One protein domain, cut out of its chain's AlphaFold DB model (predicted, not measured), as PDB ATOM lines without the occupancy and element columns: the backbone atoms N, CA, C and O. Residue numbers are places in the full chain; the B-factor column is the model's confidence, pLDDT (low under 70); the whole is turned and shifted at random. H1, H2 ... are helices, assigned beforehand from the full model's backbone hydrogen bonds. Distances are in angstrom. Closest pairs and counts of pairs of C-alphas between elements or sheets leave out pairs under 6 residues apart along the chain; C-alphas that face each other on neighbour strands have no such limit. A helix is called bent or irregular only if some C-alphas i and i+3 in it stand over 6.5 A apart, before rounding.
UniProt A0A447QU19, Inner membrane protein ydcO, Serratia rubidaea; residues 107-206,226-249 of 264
ATOM      1  N   THR A 107     133.269 196.868 198.175       83.31
ATOM      2  CA  THR A 107     133.270 196.242 196.842       83.31
ATOM      3  C   THR A 107     133.377 194.724 196.973       83.31
ATOM      4  O   THR A 107     134.123 194.218 197.812       83.31
ATOM      5  N   SER A 108     132.656 193.978 196.138       88.31
ATOM      6  CA  SER A 108     132.719 192.515 196.149       88.31
ATOM      7  C   SER A 108     134.013 191.977 195.517       88.31
ATOM      8  O   SER A 108     134.627 192.613 194.654       88.31
ATOM      9  N   LEU A 109     134.426 190.764 195.898       86.25
ATOM     10  CA  LEU A 109     135.605 190.105 195.320       86.25
ATOM     11  C   LEU A 109     135.546 189.972 193.778       86.25
ATOM     12  O   LEU A 109     136.549 190.275 193.123       86.25
ATOM     13  N   PRO A 110     134.406 189.590 193.158       90.12
ATOM     14  CA  PRO A 110     134.263 189.563 191.699       90.12
ATOM     15  C   PRO A 110     134.455 190.928 191.025       90.12
ATOM     16  O   PRO A 110     135.077 191.008 189.961       90.12
ATOM     17  N   GLU A 111     133.956 192.005 191.635       89.56
ATOM     18  CA  GLU A 111     134.143 193.371 191.134       89.56
ATOM     19  C   GLU A 111     135.599 193.821 191.260       89.56
ATOM     20  O   GLU A 111     136.135 194.422 190.331       89.56
ATOM     21  N   ALA A 112     136.277 193.471 192.358       88.50
ATOM     22  CA  ALA A 112     137.704 193.729 192.519       88.50
ATOM     23  C   ALA A 112     138.518 193.062 191.395       88.50
ATOM     24  O   ALA A 112     139.373 193.706 190.782       88.50
ATOM     25  N   VAL A 113     138.218 191.800 191.055       89.25
ATOM     26  CA  VAL A 113     138.839 191.107 189.908       89.25
ATOM     27  C   VAL A 113     138.546 191.848 188.598       89.25
ATOM     28  O   VAL A 113     139.467 192.057 187.803       89.25
ATOM     29  N   GLY A 114     137.310 192.308 188.382       90.19
ATOM     30  CA  GLY A 114     136.934 193.120 187.220       90.19
ATOM     31  C   GLY A 114     137.725 194.429 187.117       90.19
ATOM     32  O   GLY A 114     138.262 194.746 186.053       90.19
ATOM     33  N   VAL A 115     137.888 195.145 188.233       91.69
ATOM     34  CA  VAL A 115     138.717 196.357 188.350       91.69
ATOM     35  C   VAL A 115     140.174 196.068 187.983       91.69
ATOM     36  O   VAL A 115     140.779 196.823 187.217       91.69
ATOM     37  N   PHE A 116     140.740 194.958 188.464       88.00
ATOM     38  CA  PHE A 116     142.101 194.549 188.116       88.00
ATOM     39  C   PHE A 116     142.255 194.220 186.630       88.00
ATOM     40  O   PHE A 116     143.246 194.638 186.028       88.00
ATOM     41  N   ILE A 117     141.313 193.485 186.032       91.69
ATOM     42  CA  ILE A 117     141.328 193.158 184.596       91.69
ATOM     43  C   ILE A 117     141.252 194.441 183.772       91.69
ATOM     44  O   ILE A 117     142.071 194.639 182.878       91.69
ATOM     45  N   PHE A 118     140.329 195.339 184.113       94.00
ATOM     46  CA  PHE A 118     140.163 196.624 183.442       94.00
ATOM     47  C   PHE A 118     141.434 197.480 183.509       94.00
ATOM     48  O   PHE A 118     141.954 197.893 182.473       94.00
ATOM     49  N   ALA A 119     141.992 197.688 184.706       90.81
ATOM     50  CA  ALA A 119     143.215 198.468 184.876       90.81
ATOM     51  C   ALA A 119     144.404 197.833 184.134       90.81
ATOM     52  O   ALA A 119     145.175 198.542 183.483       90.81
ATOM     53  N   SER A 120     144.539 196.502 184.178       87.06
ATOM     54  CA  SER A 120     145.579 195.769 183.437       87.06
ATOM     55  C   SER A 120     145.412 195.922 181.925       87.06
ATOM     56  O   SER A 120     146.399 196.119 181.219       87.06
ATOM     57  N   GLY A 121     144.173 195.884 181.428       90.56
ATOM     58  CA  GLY A 121     143.843 196.116 180.025       90.56
ATOM     59  C   GLY A 121     144.236 197.519 179.566       90.56
ATOM     60  O   GLY A 121     144.863 197.664 178.519       90.56
ATOM     61  N   LEU A 122     143.966 198.544 180.380       89.25
ATOM     62  CA  LEU A 122     144.402 199.917 180.102       89.25
ATOM     63  C   LEU A 122     145.930 200.050 180.072       89.25
ATOM     64  O   LEU A 122     146.469 200.718 179.186       89.25
ATOM     65  N   MET A 123     146.641 199.401 180.999       85.12
ATOM     66  CA  MET A 123     148.111 199.387 181.006       85.12
ATOM     67  C   MET A 123     148.679 198.696 179.773       85.12
ATOM     68  O   MET A 123     149.580 199.240 179.136       85.12
ATOM     69  N   LEU A 124     148.133 197.535 179.406       85.62
ATOM     70  CA  LEU A 124     148.542 196.803 178.213       85.62
ATOM     71  C   LEU A 124     148.292 197.635 176.954       85.62
ATOM     72  O   LEU A 124     149.191 197.781 176.128       85.62
ATOM     73  N   LEU A 125     147.110 198.249 176.844       87.06
ATOM     74  CA  LEU A 125     146.764 199.133 175.737       87.06
ATOM     75  C   LEU A 125     147.762 200.291 175.634       87.06
ATOM     76  O   LEU A 125     148.285 200.549 174.553       87.06
ATOM     77  N   CYS A 126     148.087 200.950 176.748       83.12
ATOM     78  CA  CYS A 126     149.072 202.033 176.773       83.12
ATOM     79  C   CYS A 126     150.486 201.565 176.405       83.12
ATOM     80  O   CYS A 126     151.213 202.308 175.742       83.12
ATOM     81  N   GLY A 127     150.866 200.355 176.822       78.12
ATOM     82  CA  GLY A 127     152.158 199.743 176.514       78.12
ATOM     83  C   GLY A 127     152.314 199.394 175.033       78.12
ATOM     84  O   GLY A 127     153.344 199.711 174.445       78.12
ATOM     85  N   VAL A 128     151.284 198.806 174.415       81.88
ATOM     86  CA  VAL A 128     151.302 198.394 172.998       81.88
ATOM     87  C   VAL A 128     151.178 199.592 172.056       81.88
ATOM     88  O   VAL A 128     151.881 199.668 171.053       81.88
ATOM     89  N   THR A 129     150.313 200.555 172.375       82.62
ATOM     90  CA  THR A 129     150.054 201.716 171.500       82.62
ATOM     91  C   THR A 129     151.094 202.827 171.631       82.62
ATOM     92  O   THR A 129     151.091 203.770 170.841       82.62
ATOM     93  N   GLY A 130     151.948 202.791 172.659       71.62
ATOM     94  CA  GLY A 130     152.819 203.917 173.005       71.62
ATOM     95  C   GLY A 130     152.053 205.158 173.486       71.62
ATOM     96  O   GLY A 130     152.669 206.202 173.726       71.62
ATOM     97  N   LEU A 131     150.729 205.054 173.686       73.94
ATOM     98  CA  LEU A 131     149.866 206.129 174.188       73.94
ATOM     99  C   LEU A 131     150.342 206.648 175.546       73.94
ATOM    100  O   LEU A 131     150.118 207.810 175.873       73.94
ATOM    101  N   PHE A 132     151.080 205.821 176.286       68.88
ATOM    102  CA  PHE A 132     151.774 206.199 177.506       68.88
ATOM    103  C   PHE A 132     152.512 207.547 177.409       68.88
ATOM    104  O   PHE A 132     152.265 208.447 178.214       68.88
ATOM    105  N   ALA A 133     153.384 207.715 176.407       65.94
ATOM    106  CA  ALA A 133     154.196 208.926 176.270       65.94
ATOM    107  C   ALA A 133     153.334 210.164 175.981       65.94
ATOM    108  O   ALA A 133     153.687 211.281 176.353       65.94
ATOM    109  N   ARG A 134     152.179 209.966 175.338       68.25
ATOM    110  CA  ARG A 134     151.205 211.023 175.063       68.25
ATOM    111  C   ARG A 134     150.391 211.370 176.308       68.25
ATOM    112  O   ARG A 134     150.171 212.547 176.564       68.25
ATOM    113  N   LEU A 135     150.006 210.376 177.106       69.69
ATOM    114  CA  LEU A 135     149.227 210.566 178.328       69.69
ATOM    115  C   LEU A 135     150.029 211.306 179.408       69.69
ATOM    116  O   LEU A 135     149.526 212.252 180.010       69.69
ATOM    117  N   MET A 136     151.307 210.959 179.583       65.94
ATOM    118  CA  MET A 136     152.207 211.659 180.515       65.94
ATOM    119  C   MET A 136     152.543 213.095 180.092       65.94
ATOM    120  O   MET A 136     152.989 213.878 180.920       65.94
ATOM    121  N   ARG A 137     152.333 213.467 178.820       66.81
ATOM    122  CA  ARG A 137     152.442 214.869 178.377       66.81
ATOM    123  C   ARG A 137     151.231 215.710 178.770       66.81
ATOM    124  O   ARG A 137     151.357 216.925 178.840       66.81
ATOM    125  N   VAL A 138     150.081 215.076 178.986       72.56
ATOM    126  CA  VAL A 138     148.829 215.754 179.348       72.56
ATOM    127  C   VAL A 138     148.668 215.836 180.862       72.56
ATOM    128  O   VAL A 138     148.209 216.857 181.358       72.56
ATOM    129  N   ILE A 139     149.053 214.791 181.601       71.88
ATOM    130  CA  ILE A 139     148.929 214.756 183.063       71.88
ATOM    131  C   ILE A 139     150.106 215.519 183.691       71.88
ATOM    132  O   ILE A 139     151.243 215.049 183.604       71.88
ATOM    133  N   PRO A 140     149.877 216.666 184.362       75.62
ATOM    134  CA  PRO A 140     150.946 217.402 185.016       75.62
ATOM    135  C   PRO A 140     151.585 216.555 186.126       75.62
ATOM    136  O   PRO A 140     150.862 215.953 186.928       75.62
ATOM    137  N   PRO A 141     152.923 216.561 186.264       73.50
ATOM    138  CA  PRO A 141     153.607 215.815 187.322       73.50
ATOM    139  C   PRO A 141     153.152 216.235 188.728       73.50
ATOM    140  O   PRO A 141     153.189 215.423 189.649       73.50
ATOM    141  N   ALA A 142     152.660 217.469 188.885       81.25
ATOM    142  CA  ALA A 142     152.065 217.958 190.124       81.25
ATOM    143  C   ALA A 142     150.825 217.152 190.558       81.25
ATOM    144  O   ALA A 142     150.683 216.869 191.743       81.25
ATOM    145  N   ILE A 143     149.965 216.723 189.622       81.25
ATOM    146  CA  ILE A 143     148.776 215.915 189.942       81.25
ATOM    147  C   ILE A 143     149.207 214.524 190.399       81.25
ATOM    148  O   ILE A 143     148.753 214.047 191.433       81.25
ATOM    149  N   CYS A 144     150.148 213.904 189.685       74.62
ATOM    150  CA  CYS A 144     150.728 212.620 190.070       74.62
ATOM    151  C   CYS A 144     151.346 212.667 191.476       74.62
ATOM    152  O   CYS A 144     151.111 211.771 192.287       74.62
ATOM    153  N   ALA A 145     152.115 213.719 191.774       78.88
ATOM    154  CA  ALA A 145     152.718 213.927 193.086       78.88
ATOM    155  C   ALA A 145     151.660 214.164 194.173       78.88
ATOM    156  O   ALA A 145     151.767 213.576 195.244       78.88
ATOM    157  N   ALA A 146     150.622 214.959 193.895       83.62
ATOM    158  CA  ALA A 146     149.522 215.211 194.822       83.62
ATOM    159  C   ALA A 146     148.710 213.940 195.119       83.62
ATOM    160  O   ALA A 146     148.408 213.667 196.279       83.62
ATOM    161  N   MET A 147     148.418 213.122 194.103       83.56
ATOM    162  CA  MET A 147     147.750 211.827 194.277       83.56
ATOM    163  C   MET A 147     148.582 210.888 195.151       83.56
ATOM    164  O   MET A 147     148.069 210.309 196.107       83.56
ATOM    165  N   LEU A 148     149.879 210.763 194.852       79.56
ATOM    166  CA  LEU A 148     150.783 209.916 195.622       79.56
ATOM    167  C   LEU A 148     150.925 210.426 197.064       79.56
ATOM    168  O   LEU A 148     150.870 209.629 197.993       79.56
ATOM    169  N   ALA A 149     151.025 211.742 197.260       84.50
ATOM    170  CA  ALA A 149     151.050 212.360 198.582       84.50
ATOM    171  C   ALA A 149     149.762 212.090 199.370       84.50
ATOM    172  O   ALA A 149     149.851 211.730 200.537       84.50
ATOM    173  N   GLY A 150     148.584 212.198 198.748       86.19
ATOM    174  CA  GLY A 150     147.306 211.898 199.400       86.19
ATOM    175  C   GLY A 150     147.214 210.445 199.874       86.19
ATOM    176  O   GLY A 150     146.855 210.189 201.023       86.19
ATOM    177  N   ILE A 151     147.618 209.499 199.022       81.69
ATOM    178  CA  ILE A 151     147.639 208.066 199.356       81.69
ATOM    179  C   ILE A 151     148.643 207.785 200.481       81.69
ATOM    180  O   ILE A 151     148.305 207.118 201.457       81.69
ATOM    181  N   LEU A 152     149.866 208.319 200.379       81.31
ATOM    182  CA  LEU A 152     150.901 208.126 201.399       81.31
ATOM    183  C   LEU A 152     150.539 208.796 202.726       81.31
ATOM    184  O   LEU A 152     150.853 208.247 203.777       81.31
ATOM    185  N   LEU A 153     149.884 209.959 202.692       86.06
ATOM    186  CA  LEU A 153     149.424 210.653 203.890       86.06
ATOM    187  C   LEU A 153     148.394 209.806 204.627       86.06
ATOM    188  O   LEU A 153     148.543 209.595 205.827       86.06
ATOM    189  N   ARG A 154     147.383 209.281 203.922       82.12
ATOM    190  CA  ARG A 154     146.374 208.417 204.543       82.12
ATOM    191  C   ARG A 154     147.006 207.164 205.134       82.12
ATOM    192  O   ARG A 154     146.768 206.864 206.296       82.12
ATOM    193  N   PHE A 155     147.883 206.514 204.375       77.69
ATOM    194  CA  PHE A 155     148.622 205.345 204.841       77.69
ATOM    195  C   PHE A 155     149.472 205.648 206.088       77.69
ATOM    196  O   PHE A 155     149.503 204.870 207.038       77.69
ATOM    197  N   GLY A 156     150.134 206.808 206.116       81.62
ATOM    198  CA  GLY A 156     150.890 207.275 207.275       81.62
ATOM    199  C   GLY A 156     150.008 207.547 208.495       81.62
ATOM    200  O   GLY A 156     150.404 207.216 209.608       81.62
ATOM    201  N   LEU A 157     148.810 208.106 208.301       85.19
ATOM    202  CA  LEU A 157     147.834 208.328 209.375       85.19
ATOM    203  C   LEU A 157     147.294 207.007 209.941       85.19
ATOM    204  O   LEU A 157     147.219 206.859 211.159       85.19
ATOM    205  N   ASP A 158     146.996 206.027 209.086       79.81
ATOM    206  CA  ASP A 158     146.520 204.705 209.515       79.81
ATOM    207  C   ASP A 158     147.584 203.964 210.353       79.81
ATOM    208  O   ASP A 158     147.247 203.246 211.298       79.81
ATOM    209  N   ALA A 159     148.878 204.213 210.106       78.00
ATOM    210  CA  ALA A 159     149.960 203.695 210.947       78.00
ATOM    211  C   ALA A 159     149.899 204.217 212.398       78.00
ATOM    212  O   ALA A 159     150.231 203.479 213.326       78.00
ATOM    213  N   PHE A 160     149.431 205.450 212.628       81.69
ATOM    214  CA  PHE A 160     149.174 205.954 213.984       81.69
ATOM    215  C   PHE A 160     147.916 205.335 214.603       81.69
ATOM    216  O   PHE A 160     147.879 205.116 215.813       81.69
ATOM    217  N   GLY A 161     146.917 204.980 213.790       81.75
ATOM    218  CA  GLY A 161     145.771 204.186 214.242       81.75
ATOM    219  C   GLY A 161     146.196 202.840 214.843       81.75
ATOM    220  O   GLY A 161     145.671 202.423 215.874       81.75
ATOM    221  N   ALA A 162     147.232 202.203 214.286       79.19
ATOM    222  CA  ALA A 162     147.781 200.962 214.836       79.19
ATOM    223  C   ALA A 162     148.375 201.124 216.253       79.19
ATOM    224  O   ALA A 162     148.320 200.178 217.041       79.19
ATOM    225  N   LEU A 163     148.887 202.314 216.613       82.88
ATOM    226  CA  LEU A 163     149.346 202.599 217.981       82.88
ATOM    227  C   LEU A 163     148.189 202.610 218.986       82.88
ATOM    228  O   LEU A 163     148.395 202.219 220.131       82.88
ATOM    229  N   GLN A 164     146.990 203.029 218.571       83.62
ATOM    230  CA  GLN A 164     145.803 202.968 219.427       83.62
ATOM    231  C   GLN A 164     145.330 201.523 219.630       83.62
ATOM    232  O   GLN A 164     144.872 201.182 220.714       83.62
ATOM    233  N   GLY A 165     145.474 200.667 218.611       84.31
ATOM    234  CA  GLY A 165     145.059 199.263 218.675       84.31
ATOM    235  C   GLY A 165     145.967 198.372 219.533       84.31
ATOM    236  O   GLY A 165     145.474 197.592 220.340       84.31
ATOM    237  N   ASN A 166     147.293 198.467 219.373       85.50
ATOM    238  CA  ASN A 166     148.261 197.679 220.151       85.50
ATOM    239  C   ASN A 166     149.540 198.492 220.382       85.50
ATOM    240  O   ASN A 166     150.540 198.349 219.671       85.50
ATOM    241  N   LEU A 167     149.491 199.359 221.396       89.75
ATOM    242  CA  LEU A 167     150.587 200.260 221.748       89.75
ATOM    243  C   LEU A 167     151.917 199.528 222.015       89.75
ATOM    244  O   LEU A 167     152.931 199.985 221.483       89.75
ATOM    245  N   PRO A 168     151.968 198.403 222.764       91.31
ATOM    246  CA  PRO A 168     153.232 197.706 222.998       91.31
ATOM    247  C   PRO A 168     153.881 197.213 221.701       91.31
ATOM    248  O   PRO A 168     155.088 197.369 221.526       91.31
ATOM    249  N   LEU A 169     153.098 196.661 220.771       90.12
ATOM    250  CA  LEU A 169     153.611 196.145 219.503       90.12
ATOM    251  C   LEU A 169     154.027 197.285 218.566       90.12
ATOM    252  O   LEU A 169     155.195 197.392 218.189       90.12
ATOM    253  N   ALA A 170     153.084 198.163 218.223       89.50
ATOM    254  CA  ALA A 170     153.306 199.233 217.257       89.50
ATOM    255  C   ALA A 170     154.313 200.274 217.773       89.50
ATOM    256  O   ALA A 170     155.165 200.747 217.017       89.50
ATOM    257  N   GLY A 171     154.275 200.586 219.072       91.88
ATOM    258  CA  GLY A 171     155.216 201.490 219.728       91.88
ATOM    259  C   GLY A 171     156.644 200.946 219.728       91.88
ATOM    260  O   GLY A 171     157.565 201.666 219.341       91.88
ATOM    261  N   THR A 172     156.838 199.667 220.071       93.50
ATOM    262  CA  THR A 172     158.171 199.035 220.053       93.50
ATOM    263  C   THR A 172     158.743 198.988 218.641       93.50
ATOM    264  O   THR A 172     159.911 199.328 218.440       93.50
ATOM    265  N   MET A 173     157.928 198.627 217.646       91.81
ATOM    266  CA  MET A 173     158.345 198.641 216.242       91.81
ATOM    267  C   MET A 173     158.733 200.056 215.789       91.81
ATOM    268  O   MET A 173     159.800 200.238 215.206       91.81
ATOM    269  N   CYS A 174     157.928 201.072 216.112       91.38
ATOM    270  CA  CYS A 174     158.209 202.467 215.768       91.38
ATOM    271  C   CYS A 174     159.517 202.969 216.403       91.38
ATOM    272  O   CYS A 174     160.395 203.477 215.705       91.38
ATOM    273  N   LEU A 175     159.693 202.769 217.712       93.62
ATOM    274  CA  LEU A 175     160.901 203.181 218.432       93.62
ATOM    275  C   LEU A 175     162.148 202.468 217.905       93.62
ATOM    276  O   LEU A 175     163.161 203.115 217.634       93.62
ATOM    277  N   THR A 176     162.061 201.153 217.700       93.75
ATOM    278  CA  THR A 176     163.167 200.357 217.152       93.75
ATOM    279  C   THR A 176     163.539 200.843 215.758       93.75
ATOM    280  O   THR A 176     164.721 201.036 215.480       93.75
ATOM    281  N   TYR A 177     162.550 201.114 214.903       90.88
ATOM    282  CA  TYR A 177     162.783 201.650 213.569       90.88
ATOM    283  C   TYR A 177     163.494 203.003 213.613       90.88
ATOM    284  O   TYR A 177     164.489 203.187 212.915       90.88
ATOM    285  N   LEU A 178     163.028 203.946 214.436       93.12
ATOM    286  CA  LEU A 178     163.619 205.284 214.536       93.12
ATOM    287  C   LEU A 178     165.062 205.238 215.057       93.12
ATOM    288  O   LEU A 178     165.947 205.881 214.483       93.12
ATOM    289  N   LEU A 179     165.322 204.445 216.100       94.62
ATOM    290  CA  LEU A 179     166.661 204.265 216.665       94.62
ATOM    291  C   LEU A 179     167.595 203.568 215.674       94.62
ATOM    292  O   LEU A 179     168.698 204.052 215.406       94.62
ATOM    293  N   ALA A 180     167.147 202.469 215.073       91.50
ATOM    294  CA  ALA A 180     167.946 201.717 214.121       91.50
ATOM    295  C   ALA A 180     168.179 202.501 212.827       91.50
ATOM    296  O   ALA A 180     169.269 202.443 212.275       91.50
ATOM    297  N   ARG A 181     167.223 203.312 212.363       90.19
ATOM    298  CA  ARG A 181     167.426 204.195 211.207       90.19
ATOM    299  C   ARG A 181     168.541 205.214 211.452       90.19
ATOM    300  O   ARG A 181     169.235 205.568 210.504       90.19
ATOM    301  N   ARG A 182     168.729 205.663 212.698       91.88
ATOM    302  CA  ARG A 182     169.807 206.586 213.081       91.88
ATOM    303  C   ARG A 182     171.154 205.883 213.268       91.88
ATOM    304  O   ARG A 182     172.165 206.418 212.831       91.88
ATOM    305  N   LEU A 183     171.175 204.732 213.938       92.06
ATOM    306  CA  LEU A 183     172.416 204.063 214.358       92.06
ATOM    307  C   LEU A 183     172.917 203.027 213.343       92.06
ATOM    308  O   LEU A 183     174.115 202.879 213.131       92.06
ATOM    309  N   LEU A 184     171.992 202.292 212.729       90.31
ATOM    310  CA  LEU A 184     172.233 201.125 211.884       90.31
ATOM    311  C   LEU A 184     171.249 201.121 210.693       90.31
ATOM    312  O   LEU A 184     170.460 200.180 210.555       90.31
ATOM    313  N   PRO A 185     171.257 202.145 209.809       81.69
ATOM    314  CA  PRO A 185     170.238 202.327 208.763       81.69
ATOM    315  C   PRO A 185     170.084 201.108 207.849       81.69
ATOM    316  O   PRO A 185     168.980 200.799 207.405       81.69
ATOM    317  N   ARG A 186     171.178 200.368 207.627       81.44
ATOM    318  CA  ARG A 186     171.191 199.115 206.863       81.44
ATOM    319  C   ARG A 186     170.339 198.004 207.494       81.44
ATOM    320  O   ARG A 186     169.812 197.170 206.768       81.44
ATOM    321  N   TYR A 187     170.201 197.989 208.819       80.44
ATOM    322  CA  TYR A 187     169.510 196.943 209.579       80.44
ATOM    323  C   TYR A 187     168.162 197.395 210.148       80.44
ATOM    324  O   TYR A 187     167.485 196.599 210.789       80.44
ATOM    325  N   ALA A 188     167.743 198.641 209.900       83.38
ATOM    326  CA  ALA A 188     166.558 199.222 210.527       83.38
ATOM    327  C   ALA A 188     165.288 198.383 210.335       83.38
ATOM    328  O   ALA A 188     164.582 198.104 211.301       83.38
ATOM    329  N   ILE A 189     165.034 197.920 209.109       80.62
ATOM    330  CA  ILE A 189     163.860 197.091 208.792       80.62
ATOM    331  C   ILE A 189     163.930 195.744 209.524       80.62
ATOM    332  O   ILE A 189     162.957 195.332 210.150       80.62
ATOM    333  N   VAL A 190     165.090 195.083 209.489       81.44
ATOM    334  CA  VAL A 190     165.286 193.760 210.104       81.44
ATOM    335  C   VAL A 190     165.134 193.838 211.622       81.44
ATOM    336  O   VAL A 190     164.407 193.042 212.205       81.44
ATOM    337  N   LEU A 191     165.761 194.826 212.264       87.81
ATOM    338  CA  LEU A 191     165.663 195.027 213.711       87.81
ATOM    339  C   LEU A 191     164.228 195.340 214.145       87.81
ATOM    340  O   LEU A 191     163.761 194.804 215.145       87.81
ATOM    341  N   THR A 192     163.510 196.147 213.362       89.81
ATOM    342  CA  THR A 192     162.094 196.455 213.612       89.81
ATOM    343  C   THR A 192     161.228 195.200 213.565       89.81
ATOM    344  O   THR A 192     160.394 194.995 214.446       89.81
ATOM    345  N   LEU A 193     161.441 194.343 212.562       85.38
ATOM    346  CA  LEU A 193     160.727 193.077 212.424       85.38
ATOM    347  C   LEU A 193     161.001 192.145 213.609       85.38
ATOM    348  O   LEU A 193     160.062 191.591 214.173       85.38
ATOM    349  N   LEU A 194     162.269 191.998 214.008       90.38
ATOM    350  CA  LEU A 194     162.656 191.156 215.143       90.38
ATOM    351  C   LEU A 194     162.032 191.645 216.453       90.38
ATOM    352  O   LEU A 194     161.516 190.836 217.221       90.38
ATOM    353  N   ALA A 195     162.027 192.958 216.688       92.56
ATOM    354  CA  ALA A 195     161.397 193.540 217.867       92.56
ATOM    355  C   ALA A 195     159.874 193.322 217.867       92.56
ATOM    356  O   ALA A 195     159.309 192.926 218.884       92.56
ATOM    357  N   GLY A 196     159.216 193.503 216.717       90.38
ATOM    358  CA  GLY A 196     157.792 193.204 216.561       90.38
ATOM    359  C   GLY A 196     157.470 191.731 216.821       90.38
ATOM    360  O   GLY A 196     156.540 191.429 217.563       90.38
ATOM    361  N   LEU A 197     158.274 190.810 216.280       89.31
ATOM    362  CA  LEU A 197     158.097 189.373 216.490       89.31
ATOM    363  C   LEU A 197     158.303 188.980 217.958       89.31
ATOM    364  O   LEU A 197     157.539 188.175 218.476       89.31
ATOM    365  N   ALA A 198     159.285 189.574 218.642       92.50
ATOM    366  CA  ALA A 198     159.519 189.342 220.066       92.50
ATOM    367  C   ALA A 198     158.321 189.782 220.921       92.50
ATOM    368  O   ALA A 198     157.880 189.037 221.797       92.50
ATOM    369  N   VAL A 199     157.749 190.955 220.637       92.69
ATOM    370  CA  VAL A 199     156.552 191.440 221.339       92.69
ATOM    371  C   VAL A 199     155.329 190.583 221.007       92.69
ATOM    372  O   VAL A 199     154.582 190.224 221.912       92.69
ATOM    373  N   ALA A 200     155.136 190.196 219.744       90.50
ATOM    374  CA  ALA A 200     154.044 189.310 219.342       90.50
ATOM    375  C   ALA A 200     154.153 187.922 219.997       90.50
ATOM    376  O   ALA A 200     153.144 187.376 220.443       90.50
ATOM    377  N   ALA A 201     155.367 187.372 220.102       89.88
ATOM    378  CA  ALA A 201     155.639 186.118 220.801       89.88
ATOM    379  C   ALA A 201     155.316 186.235 222.294       89.88
ATOM    380  O   ALA A 201     154.644 185.370 222.848       89.88
ATOM    381  N   TRP A 202     155.743 187.330 222.927       92.69
ATOM    382  CA  TRP A 202     155.455 187.608 224.333       92.69
ATOM    383  C   TRP A 202     153.951 187.757 224.607       92.69
ATOM    384  O   TRP A 202     153.466 187.297 225.635       92.69
ATOM    385  N   GLN A 203     153.201 188.330 223.665       91.38
ATOM    386  CA  GLN A 203     151.739 188.435 223.731       91.38
ATOM    387  C   GLN A 203     151.011 187.119 223.399       91.38
ATOM    388  O   GLN A 203     149.786 187.071 223.482       91.38
ATOM    389  N   GLY A 204     151.724 186.064 222.981       86.19
ATOM    390  CA  GLY A 204     151.110 184.821 222.506       86.19
ATOM    391  C   GLY A 204     150.319 184.981 221.200       86.19
ATOM    392  O   GLY A 204     149.503 184.128 220.866       86.19
ATOM    393  N   ALA A 205     150.551 186.059 220.447       82.56
ATOM    394  CA  ALA A 205     149.815 186.398 219.227       82.56
ATOM    395  C   ALA A 205     150.334 185.667 217.972       82.56
ATOM    396  O   ALA A 205     149.823 185.872 216.870       82.56
ATOM    397  N   ILE A 206     151.362 184.825 218.114       81.94
ATOM    398  CA  ILE A 206     151.899 184.023 217.014       81.94
ATOM    399  C   ILE A 206     151.067 182.748 216.899       81.94
ATOM    400  O   ILE A 206     151.271 181.785 217.635       81.94
ATOM    401  N   SER A 226     131.353 196.455 187.148       93.56
ATOM    402  CA  SER A 226     130.473 197.532 187.582       93.56
ATOM    403  C   SER A 226     131.065 198.868 187.159       93.56
ATOM    404  O   SER A 226     132.219 199.165 187.470       93.56
ATOM    405  N   LEU A 227     130.295 199.692 186.444       93.94
ATOM    406  CA  LEU A 227     130.786 200.975 185.934       93.94
ATOM    407  C   LEU A 227     131.270 201.894 187.068       93.94
ATOM    408  O   LEU A 227     132.276 202.583 186.908       93.94
ATOM    409  N   SER A 228     130.601 201.858 188.226       92.38
ATOM    410  CA  SER A 228     131.008 202.624 189.408       92.38
ATOM    411  C   SER A 228     132.362 202.160 189.948       92.38
ATOM    412  O   SER A 228     133.222 202.997 190.203       92.38
ATOM    413  N   ALA A 229     132.601 200.849 190.044       91.25
ATOM    414  CA  ALA A 229     133.879 200.296 190.493       91.25
ATOM    415  C   ALA A 229     135.007 200.564 189.480       91.25
ATOM    416  O   ALA A 229     136.124 200.931 189.853       91.25
ATOM    417  N   LEU A 230     134.719 200.447 188.181       93.50
ATOM    418  CA  LEU A 230     135.698 200.697 187.121       93.50
ATOM    419  C   LEU A 230     136.161 202.157 187.092       93.50
ATOM    420  O   LEU A 230     137.362 202.419 187.016       93.50
ATOM    421  N   LEU A 231     135.227 203.106 187.178       92.88
ATOM    422  CA  LEU A 231     135.551 204.532 187.164       92.88
ATOM    423  C   LEU A 231     136.062 205.022 188.524       92.88
ATOM    424  O   LEU A 231     137.005 205.808 188.567       92.88
ATOM    425  N   GLY A 232     135.475 204.546 189.623       89.44
ATOM    426  CA  GLY A 232     135.797 204.978 190.983       89.44
ATOM    427  C   GLY A 232     137.086 204.380 191.547       89.44
ATOM    428  O   GLY A 232     137.776 205.048 192.307       89.44
ATOM    429  N   ILE A 233     137.442 203.151 191.156       90.69
ATOM    430  CA  ILE A 233     138.635 202.446 191.655       90.69
ATOM    431  C   ILE A 233     139.609 202.164 190.510       90.69
ATOM    432  O   ILE A 233     140.795 202.475 190.616       90.69
ATOM    433  N   GLY A 234     139.126 201.618 189.392       90.56
ATOM    434  CA  GLY A 234     139.972 201.174 188.279       90.56
ATOM    435  C   GLY A 234     140.759 202.289 187.599       90.56
ATOM    436  O   GLY A 234     141.961 202.134 187.379       90.56
ATOM    437  N   VAL A 235     140.122 203.424 187.304       89.88
ATOM    438  CA  VAL A 235     140.794 204.583 186.693       89.88
ATOM    439  C   VAL A 235     141.839 205.195 187.639       89.88
ATOM    440  O   VAL A 235     142.994 205.314 187.218       89.88
ATOM    441  N   PRO A 236     141.529 205.525 188.913       87.94
ATOM    442  CA  PRO A 236     142.542 205.993 189.860       87.94
ATOM    443  C   PRO A 236     143.686 205.000 190.046       87.94
ATOM    444  O   PRO A 236     144.851 205.395 190.029       87.94
ATOM    445  N   PHE A 237     143.379 203.709 190.157       88.75
ATOM    446  CA  PHE A 237     144.382 202.665 190.316       88.75
ATOM    447  C   PHE A 237     145.312 202.559 189.103       88.75
ATOM    448  O   PHE A 237     146.531 202.474 189.273       88.75
ATOM    449  N   PHE A 238     144.770 202.642 187.885       87.75
ATOM    450  CA  PHE A 238     145.551 202.749 186.653       87.75
ATOM    451  C   PHE A 238     146.460 203.987 186.671       87.75
ATOM    452  O   PHE A 238     147.668 203.859 186.472       87.75
ATOM    453  N   ILE A 239     145.913 205.171 186.966       84.00
ATOM    454  CA  ILE A 239     146.668 206.434 186.972       84.00
ATOM    455  C   ILE A 239     147.794 206.398 188.007       84.00
ATOM    456  O   ILE A 239     148.926 206.729 187.669       84.00
ATOM    457  N   VAL A 240     147.520 205.963 189.242       82.88
ATOM    458  CA  VAL A 240     148.520 205.861 190.321       82.88
ATOM    459  C   VAL A 240     149.626 204.895 189.937       82.88
ATOM    460  O   VAL A 240     150.803 205.221 190.077       82.88
ATOM    461  N   THR A 241     149.254 203.726 189.421       82.81
ATOM    462  CA  THR A 241     150.199 202.690 188.999       82.81
ATOM    463  C   THR A 241     151.104 203.195 187.881       82.81
ATOM    464  O   THR A 241     152.316 202.996 187.930       82.81
ATOM    465  N   MET A 242     150.546 203.917 186.914       77.69
ATOM    466  CA  MET A 242     151.318 204.545 185.847       77.69
ATOM    467  C   MET A 242     152.197 205.680 186.384       77.69
ATOM    468  O   MET A 242     153.385 205.735 186.084       77.69
ATOM    469  N   ALA A 243     151.669 206.573 187.212       76.00
ATOM    470  CA  ALA A 243     152.420 207.693 187.765       76.00
ATOM    471  C   ALA A 243     153.624 207.229 188.605       76.00
ATOM    472  O   ALA A 243     154.745 207.706 188.406       76.00
ATOM    473  N   SER A 244     153.417 206.270 189.513       72.12
ATOM    474  CA  SER A 244     154.452 205.804 190.438       72.12
ATOM    475  C   SER A 244     155.570 205.045 189.733       72.12
ATOM    476  O   SER A 244     156.734 205.196 190.093       72.12
ATOM    477  N   GLN A 245     155.237 204.245 188.718       68.12
ATOM    478  CA  GLN A 245     156.227 203.451 187.992       68.12
ATOM    479  C   GLN A 245     157.074 204.283 187.025       68.12
ATOM    480  O   GLN A 245     158.183 203.875 186.690       68.12
ATOM    481  N   ASN A 246     156.587 205.456 186.610       61.84
ATOM    482  CA  ASN A 246     157.267 206.316 185.642       61.84
ATOM    483  C   ASN A 246     157.996 207.506 186.275       61.84
ATOM    484  O   ASN A 246     158.876 208.083 185.640       61.84
ATOM    485  N   ALA A 247     157.717 207.831 187.540       52.38
ATOM    486  CA  ALA A 247     158.451 208.849 188.289       52.38
ATOM    487  C   ALA A 247     159.987 208.650 188.312       52.38
ATOM    488  O   ALA A 247     160.694 209.652 188.204       52.38
ATOM    489  N   PRO A 248     160.544 207.419 188.390       47.69
ATOM    490  CA  PRO A 248     161.994 207.207 188.299       47.69
ATOM    491  C   PRO A 248     162.572 207.398 186.886       47.69
ATOM    492  O   PRO A 248     163.765 207.654 186.755       47.69
ATOM    493  N   GLY A 249     161.749 207.248 185.839       42.38
ATOM    494  CA  GLY A 249     162.153 207.355 184.431       42.38
ATOM    495  C   GLY A 249     161.917 208.733 183.805       42.38
ATOM    496  O   GLY A 249     162.407 209.000 182.708       42.38
TER     497      GLY A 249
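Overview. This is residues 107 to 206 and 226 to 249 of the 264 residues of the protein "Inner membrane protein ydcO" of Serratia rubidaea (UniProt A0A447QU19). One long helix, H3, bridges two separate groups of helices: the hairpin of H4 and H5 at one end, and crossed H1 and H6 with short H2 near them at the other. Residues 152 to 158 of H3 stand free between the groups. The printed part has 124 residues and is all helix, with six named helices, H1 to H6 along the chain, and no named strand. It is loose, with a radius of gyration of the C-alphas of 19.7 A, and only just elongated, spanning 53 by 35 by 22 A.

Arrangement. H3, residues 141 to 165, touches H6, residues 227 to 246, with residues 144 to 148 alone, about perpendicular at 76 degrees; the closest C-alphas, of Cys 144 and Ala 243, are 5.7 A apart. H6 touches H1, residues 109 to 129, at a steep tilt of 48 degrees, the same way; the closest C-alphas, of Val 115 and Gly 234, are 5.0 A apart. H2, residues 131 to 138, is near H6, with 8 pairs of C-alphas within 10 A. H2 is close to H1 but not clearly touching, with closest C-alphas Cys 126 and Phe 132 at 5.0 A. H3 touches H4, residues 167 to 183, only at the corner, with closest C-alphas Leu 163 and Ala 170 at 5.2 A. H4 and H5, residues 185 to 202, form a helical hairpin at a shallow tilt of 22 degrees, opposite ways; C-alphas 180 and 188 are closest, at 4.6 A. Every O i to N i+4 pair is within hydrogen-bond range in H1 and H4, against 2 of 4 in H2, 18 of 21 in H3, 12 of 14 in H5 and 14 of 16 in H6.

Along the chain. H3 is 36.5 A long, from C-alpha 141 at (153.607, 215.815, 187.322) to C-alpha 165 at (145.059, 199.263, 218.675). H1 measures 30.2 A, H2 11.0 A, H4 23.4 A, H5 26.0 A and H6 27.0 A. H5 is irregular, with C-alphas 186 and 189 7.8 A apart; H6 only just, with C-alphas 232 and 235 6.6 A apart.

Size, cuts and confidence. The two farthest C-alphas, of Thr 129 and Trp 202, are 55.0 A apart. Residues 207 to 225 are not printed, and C-alphas 206 and 226 are 38.8 A apart across the cut. The links printed whole are tight. Confidence is under 70 at residues 132 to 137 and 245 to 249.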